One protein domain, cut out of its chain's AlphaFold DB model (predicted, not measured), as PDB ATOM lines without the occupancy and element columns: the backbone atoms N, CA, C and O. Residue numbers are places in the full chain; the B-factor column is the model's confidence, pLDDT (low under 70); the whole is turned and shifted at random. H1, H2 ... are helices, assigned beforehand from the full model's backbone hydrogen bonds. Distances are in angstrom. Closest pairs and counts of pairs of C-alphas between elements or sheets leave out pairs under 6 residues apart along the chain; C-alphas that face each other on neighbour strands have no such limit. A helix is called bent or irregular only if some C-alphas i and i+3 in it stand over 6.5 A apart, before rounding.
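What this domain is: This is residues 93 to 143 of the 519 residues of the protein "G6PD protein" of Symbiodinium necroappetens (UniProt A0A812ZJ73). Going along the printed part from Arg 93, you meet an open arch: the bent helix H1 makes one leg, the long unnamed stretch of residues 114 to 129 makes the span and folds back near Gly 125, and the short helix H2 makes the other leg, with no contact between the helices. The printed part has 51 residues with two named helices, H1 then H2, and no named strand; its class is all helix. It is only just extended, close to loose, with a radius of gyration of the C-alphas of 15.0 A and spans of 37 by 30 by 22 A.

How they stand to each other: Look first at H1, residues 94 to 113, which by its hydrogen bonds was assigned as one helix but is bent: C-alphas 103 and 106 are 7.0 A apart. Its arms, H1a, residues 94 to 103, and H1b, residues 106 to 113, stand at a steep tilt of 58 degrees; residues 104 and 105 belong to neither. Then find H2, residues 130 to 138, which is apart from H1a and from H1b. In H1a, H1b and H2 every O i to N i+4 pair is within hydrogen-bond range.

Where its parts are: Find C-alpha 94 at (10.771, 30.066, -0.309); from there H1a runs 14.5 A to C-alpha 103. H1b runs 10.5 A, from C-alpha 106 to C-alpha 113 at (-14.526, 29.626, -10.158). H2 runs 12.6 A, from C-alpha 130 to C-alpha 138 at (-6.163, 4.566, -14.917).

The domain as a whole: The two C-alphas farthest apart, those of Asp 95 and Thr 123, are 38.5 A apart. Residues 93 to 118, of which 94 to 113 belong to H1, stand free, as do residues 134 to 140, of which 134 to 138 belong to H2. The link from H1 to H2 is long, with 16 residues, and the printed part has no cut. Look in the B-factor column for low confidence, under 70, at residues 114 to 117 and 142 to 143; the mean pLDDT of the printed part is 86.1.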
ATOM      1  N   ARG A  93      11.698  25.866   2.114       94.38
ATOM      2  CA  ARG A  93      12.321  27.065   1.553       94.38
ATOM      3  C   ARG A  93      11.318  27.893   0.740       94.38
ATOM      4  O   ARG A  93      10.262  27.414   0.334       94.38
ATOM      5  N   ARG A  94      11.649  29.161   0.463       96.12
ATOM      6  CA  ARG A  94      10.771  30.066  -0.309       96.12
ATOM      7  C   ARG A  94      10.528  29.566  -1.739       96.12
ATOM      8  O   ARG A  94       9.402  29.632  -2.214       96.12
ATOM      9  N   ASP A  95      11.575  29.077  -2.393       97.00
ATOM     10  CA  ASP A  95      11.543  28.515  -3.745       97.00
ATOM     11  C   ASP A  95      10.712  27.223  -3.814       97.00
ATOM     12  O   ASP A  95       9.892  27.063  -4.718       97.00
ATOM     13  N   GLU A  96      10.849  26.344  -2.820       94.56
ATOM     14  CA  GLU A  96      10.019  25.138  -2.675       94.56
ATOM     15  C   GLU A  96       8.537  25.481  -2.468       94.56
ATOM     16  O   GLU A  96       7.667  24.897  -3.116       94.56
ATOM     17  N   LEU A  97       8.248  26.465  -1.608       95.69
ATOM     18  CA  LEU A  97       6.888  26.937  -1.344       95.69
ATOM     19  C   LEU A  97       6.242  27.541  -2.600       95.69
ATOM     20  O   LEU A  97       5.080  27.255  -2.882       95.69
ATOM     21  N   GLU A  98       6.985  28.333  -3.376       96.12
ATOM     22  CA  GLU A  98       6.502  28.912  -4.635       96.12
ATOM     23  C   GLU A  98       6.193  27.832  -5.685       96.12
ATOM     24  O   GLU A  98       5.152  27.897  -6.339       96.12
ATOM     25  N   GLN A  99       7.036  26.796  -5.820       96.25
ATOM     26  CA  GLN A  99       6.726  25.684  -6.729       96.25
ATOM     27  C   GLN A  99       5.537  24.841  -6.244       96.25
ATOM     28  O   GLN A  99       4.750  24.390  -7.076       96.25
ATOM     29  N   ALA A 100       5.365  24.654  -4.931       96.12
ATOM     30  CA  ALA A 100       4.197  23.965  -4.386       96.12
ATOM     31  C   ALA A 100       2.896  24.713  -4.726       96.12
ATOM     32  O   ALA A 100       1.972  24.108  -5.271       96.12
ATOM     33  N   TRP A 101       2.844  26.029  -4.490       95.50
ATOM     34  CA  TRP A 101       1.692  26.855  -4.870       95.50
ATOM     35  C   TRP A 101       1.442  26.826  -6.378       95.50
ATOM     36  O   TRP A 101       0.344  26.468  -6.788       95.50
ATOM     37  N   ARG A 102       2.473  27.013  -7.211       96.31
ATOM     38  CA  ARG A 102       2.363  26.939  -8.680       96.31
ATOM     39  C   ARG A 102       1.701  25.651  -9.201       96.31
ATOM     40  O   ARG A 102       1.067  25.686 -10.256       96.31
ATOM     41  N   ILE A 103       1.863  24.520  -8.508       95.44
ATOM     42  CA  ILE A 103       1.235  23.239  -8.879       95.44
ATOM     43  C   ILE A 103      -0.257  23.214  -8.502       95.44
ATOM     44  O   ILE A 103      -1.068  22.709  -9.280       95.44
ATOM     45  N   PHE A 104      -0.632  23.750  -7.338       94.75
ATOM     46  CA  PHE A 104      -2.002  23.673  -6.813       94.75
ATOM     47  C   PHE A 104      -2.891  24.881  -7.160       94.75
ATOM     48  O   PHE A 104      -4.093  24.695  -7.328       94.75
ATOM     49  N   ASP A 105      -2.336  26.078  -7.353       94.75
ATOM     50  CA  ASP A 105      -3.040  27.315  -7.740       94.75
ATOM     51  C   ASP A 105      -4.016  27.160  -8.923       94.75
ATOM     52  O   ASP A 105      -5.171  27.583  -8.801       94.75
ATOM     53  N   PRO A 106      -3.638  26.562 -10.076       93.19
ATOM     54  CA  PRO A 106      -4.585  26.392 -11.176       93.19
ATOM     55  C   PRO A 106      -5.753  25.475 -10.788       93.19
ATOM     56  O   PRO A 106      -6.887  25.758 -11.160       93.19
ATOM     57  N   LEU A 107      -5.505  24.428  -9.993       90.00
ATOM     58  CA  LEU A 107      -6.550  23.517  -9.519       90.00
ATOM     59  C   LEU A 107      -7.482  24.217  -8.515       90.00
ATOM     60  O   LEU A 107      -8.701  24.162  -8.671       90.00
ATOM     61  N   LEU A 108      -6.930  24.923  -7.528       91.19
ATOM     62  CA  LEU A 108      -7.702  25.667  -6.532       91.19
ATOM     63  C   LEU A 108      -8.551  26.759  -7.189       91.19
ATOM     64  O   LEU A 108      -9.759  26.802  -6.980       91.19
ATOM     65  N   THR A 109      -7.969  27.562  -8.082       90.69
ATOM     66  CA  THR A 109      -8.731  28.604  -8.786       90.69
ATOM     67  C   THR A 109      -9.776  28.043  -9.753       90.69
ATOM     68  O   THR A 109     -10.756  28.735 -10.019       90.69
ATOM     69  N   THR A 110      -9.631  26.812 -10.271       88.31
ATOM     70  CA  THR A 110     -10.750  26.134 -10.960       88.31
ATOM     71  C   THR A 110     -11.861  25.718  -9.998       88.31
ATOM     72  O   THR A 110     -13.018  25.976 -10.301       88.31
ATOM     73  N   LEU A 111     -11.529  25.174  -8.822       88.50
ATOM     74  CA  LEU A 111     -12.504  24.768  -7.797       88.50
ATOM     75  C   LEU A 111     -13.252  25.955  -7.158       88.50
ATOM     76  O   LEU A 111     -14.360  25.781  -6.664       88.50
ATOM     77  N   GLU A 112     -12.658  27.149  -7.162       87.38
ATOM     78  CA  GLU A 112     -13.286  28.394  -6.695       87.38
ATOM     79  C   GLU A 112     -14.169  29.068  -7.760       87.38
ATOM     80  O   GLU A 112     -15.160  29.711  -7.417       87.38
ATOM     81  N   LYS A 113     -13.802  28.972  -9.047       84.12
ATOM     82  CA  LYS A 113     -14.526  29.626 -10.158       84.12
ATOM     83  C   LYS A 113     -15.643  28.766 -10.726       84.12
ATOM     84  O   LYS A 113     -16.682  29.292 -11.117       84.12
ATOM     85  N   GLU A 114     -15.416  27.462 -10.830       68.38
ATOM     86  CA  GLU A 114     -16.463  26.518 -11.169       68.38
ATOM     87  C   GLU A 114     -17.216  26.171  -9.882       68.38
ATOM     88  O   GLU A 114     -16.769  25.336  -9.103       68.38
ATOM     89  N   GLU A 115     -18.439  26.687  -9.718       60.22
ATOM     90  CA  GLU A 115     -19.420  26.153  -8.748       60.22
ATOM     91  C   GLU A 115     -19.773  24.661  -9.017       60.22
ATOM     92  O   GLU A 115     -20.632  24.070  -8.362       60.22
ATOM     93  N   MET A 116     -19.117  24.025  -9.996       55.75
ATOM     94  CA  MET A 116     -19.301  22.647 -10.429       55.75
ATOM     95  C   MET A 116     -18.167  21.719  -9.984       55.75
ATOM     96  O   MET A 116     -17.387  21.221 -10.794       55.75
ATOM     97  N   ARG A 117     -18.227  21.314  -8.716       63.41
ATOM     98  CA  ARG A 117     -18.505  19.905  -8.370       63.41
ATOM     99  C   ARG A 117     -18.696  19.772  -6.865       63.41
ATOM    100  O   ARG A 117     -17.762  19.998  -6.103       63.41
ATOM    101  N   GLU A 118     -19.879  19.316  -6.440       79.19
ATOM    102  CA  GLU A 118     -20.015  18.770  -5.085       79.19
ATOM    103  C   GLU A 118     -18.961  17.661  -4.894       79.19
ATOM    104  O   GLU A 118     -18.831  16.796  -5.772       79.19
ATOM    105  N   PRO A 119     -18.209  17.655  -3.777       86.31
ATOM    106  CA  PRO A 119     -17.266  16.584  -3.494       86.31
ATOM    107  C   PRO A 119     -18.011  15.252  -3.385       86.31
ATOM    108  O   PRO A 119     -19.095  15.161  -2.801       86.31
ATOM    109  N   GLU A 120     -17.430  14.198  -3.957       86.94
ATOM    110  CA  GLU A 120     -18.091  12.898  -4.009       86.94
ATOM    111  C   GLU A 120     -18.265  12.313  -2.608       86.94
ATOM    112  O   GLU A 120     -17.311  12.166  -1.843       86.94
ATOM    113  N   ARG A 121     -19.514  11.981  -2.272       89.81
ATOM    114  CA  ARG A 121     -19.875  11.471  -0.950       89.81
ATOM    115  C   ARG A 121     -19.343  10.050  -0.784       89.81
ATOM    116  O   ARG A 121     -19.554   9.198  -1.644       89.81
ATOM    117  N   TYR A 122     -18.705   9.797   0.351       91.19
ATOM    118  CA  TYR A 122     -18.203   8.491   0.768       91.19
ATOM    119  C   TYR A 122     -18.673   8.198   2.200       91.19
ATOM    120  O   TYR A 122     -19.010   9.113   2.954       91.19
ATOM    121  N   THR A 123     -18.744   6.924   2.581       88.69
ATOM    122  CA  THR A 123     -19.165   6.522   3.930       88.69
ATOM    123  C   THR A 123     -18.034   6.742   4.935       88.69
ATOM    124  O   THR A 123     -16.867   6.480   4.643       88.69
ATOM    125  N   LEU A 124     -18.359   7.218   6.139       87.12
ATOM    126  CA  LEU A 124     -17.366   7.388   7.203       87.12
ATOM    127  C   LEU A 124     -16.754   6.026   7.568       87.12
ATOM    128  O   LEU A 124     -17.484   5.093   7.882       87.12
ATOM    129  N   GLY A 125     -15.424   5.929   7.534       86.19
ATOM    130  CA  GLY A 125     -14.683   4.680   7.751       86.19
ATOM    131  C   GLY A 125     -14.247   3.975   6.463       86.19
ATOM    132  O   GLY A 125     -13.267   3.234   6.502       86.19
ATOM    133  N   SER A 126     -14.882   4.267   5.322       85.00
ATOM    134  CA  SER A 126     -14.404   3.796   4.015       85.00
ATOM    135  C   SER A 126     -13.105   4.489   3.590       85.00
ATOM    136  O   SER A 126     -12.705   5.527   4.129       85.00
ATOM    137  N   ARG A 127     -12.452   3.930   2.566       80.81
ATOM    138  CA  ARG A 127     -11.188   4.434   1.999       80.81
ATOM    139  C   ARG A 127     -11.345   5.697   1.133       80.81
ATOM    140  O   ARG A 127     -10.332   6.233   0.688       80.81
ATOM    141  N   GLY A 128     -12.574   6.163   0.900       88.69
ATOM    142  CA  GLY A 128     -12.904   7.275   0.003       88.69
ATOM    143  C   GLY A 128     -13.907   6.873  -1.092       88.69
ATOM    144  O   GLY A 128     -14.459   5.773  -1.051       88.69
ATOM    145  N   PRO A 129     -14.186   7.761  -2.064       91.19
ATOM    146  CA  PRO A 129     -15.115   7.483  -3.157       91.19
ATOM    147  C   PRO A 129     -14.497   6.546  -4.207       91.19
ATOM    148  O   PRO A 129     -13.332   6.693  -4.569       91.19
ATOM    149  N   PHE A 130     -15.307   5.654  -4.785       85.88
ATOM    150  CA  PHE A 130     -14.876   4.664  -5.789       85.88
ATOM    151  C   PHE A 130     -14.129   5.268  -6.996       85.88
ATOM    152  O   PHE A 130     -13.233   4.641  -7.556       85.88
ATOM    153  N   LYS A 131     -14.427   6.514  -7.392       85.44
ATOM    154  CA  LYS A 131     -13.712   7.167  -8.501       85.44
ATOM    155  C   LYS A 131     -12.257   7.521  -8.181       85.44
ATOM    156  O   LYS A 131     -11.475   7.673  -9.116       85.44
ATOM    157  N   ALA A 132     -11.874   7.619  -6.905       86.75
ATOM    158  CA  ALA A 132     -10.469   7.746  -6.521       86.75
ATOM    159  C   ALA A 132      -9.682   6.470  -6.866       86.75
ATOM    160  O   ALA A 132      -8.523   6.551  -7.265       86.75
ATOM    161  N   ASP A 133     -10.331   5.310  -6.777       84.88
ATOM    162  CA  ASP A 133      -9.736   4.015  -7.101       84.88
ATOM    163  C   ASP A 133      -9.622   3.870  -8.626       84.88
ATOM    164  O   ASP A 133      -8.525   3.656  -9.137       84.88
ATOM    165  N   MET A 134     -10.697   4.186  -9.366       85.44
ATOM    166  CA  MET A 134     -10.675   4.245 -10.838       85.44
ATOM    167  C   MET A 134      -9.606   5.199 -11.401       85.44
ATOM    168  O   MET A 134      -9.034   4.938 -12.460       85.44
ATOM    169  N   LEU A 135      -9.352   6.331 -10.731       87.44
ATOM    170  CA  LEU A 135      -8.304   7.273 -11.130       87.44
ATOM    171  C   LEU A 135      -6.914   6.636 -11.010       87.44
ATOM    172  O   LEU A 135      -6.071   6.844 -11.876       87.44
ATOM    173  N   ILE A 136      -6.687   5.854  -9.959       85.19
ATOM    174  CA  ILE A 136      -5.403   5.215  -9.658       85.19
ATOM    175  C   ILE A 136      -5.143   4.038 -10.604       85.19
ATOM    176  O   ILE A 136      -4.051   3.962 -11.173       85.19
ATOM    177  N   ASP A 137      -6.163   3.223 -10.881       83.19
ATOM    178  CA  ASP A 137      -6.096   2.159 -11.890       83.19
ATOM    179  C   ASP A 137      -5.789   2.734 -13.284       83.19
ATOM    180  O   ASP A 137      -4.929   2.225 -14.006       83.19
ATOM    181  N   ARG A 138      -6.430   3.857 -13.652       85.00
ATOM    182  CA  ARG A 138      -6.163   4.566 -14.917       85.00
ATOM    183  C   ARG A 138      -4.734   5.114 -15.005       85.00
ATOM    184  O   ARG A 138      -4.199   5.212 -16.107       85.00
ATOM    185  N   MET A 139      -4.125   5.470 -13.876       85.25
ATOM    186  CA  MET A 139      -2.728   5.915 -13.797       85.25
ATOM    187  C   MET A 139      -1.727   4.743 -13.755       85.25
ATOM    188  O   MET A 139      -0.526   4.978 -13.658       85.25
ATOM    189  N   GLY A 140      -2.196   3.492 -13.847       79.75
ATOM    190  CA  GLY A 140      -1.357   2.292 -13.925       79.75
ATOM    191  C   GLY A 140      -0.803   1.796 -12.586       79.75
ATOM    192  O   GLY A 140      -0.032   0.837 -12.571       79.75
ATOM    193  N   PHE A 141      -1.191   2.406 -11.463       78.69
ATOM    194  CA  PHE A 141      -0.775   1.963 -10.134       78.69
ATOM    195  C   PHE A 141      -1.690   0.833  -9.655       78.69
ATOM    196  O   PHE A 141      -2.896   1.028  -9.506       78.69
ATOM    197  N   ARG A 142      -1.130  -0.349  -9.376       69.00
ATOM    198  CA  ARG A 142      -1.907  -1.498  -8.889       69.00
ATOM    199  C   ARG A 142      -1.951  -1.462  -7.366       69.00
ATOM    200  O   ARG A 142      -0.934  -1.623  -6.695       69.00
ATOM    201  N   ARG A 143      -3.141  -1.267  -6.799       65.12
ATOM    202  CA  ARG A 143      -3.342  -1.331  -5.347       65.12
ATOM    203  C   ARG A 143      -3.414  -2.779  -4.870       65.12
ATOM    204  O   ARG A 143      -4.398  -3.462  -5.121       65.12
TER     205      ARG A 143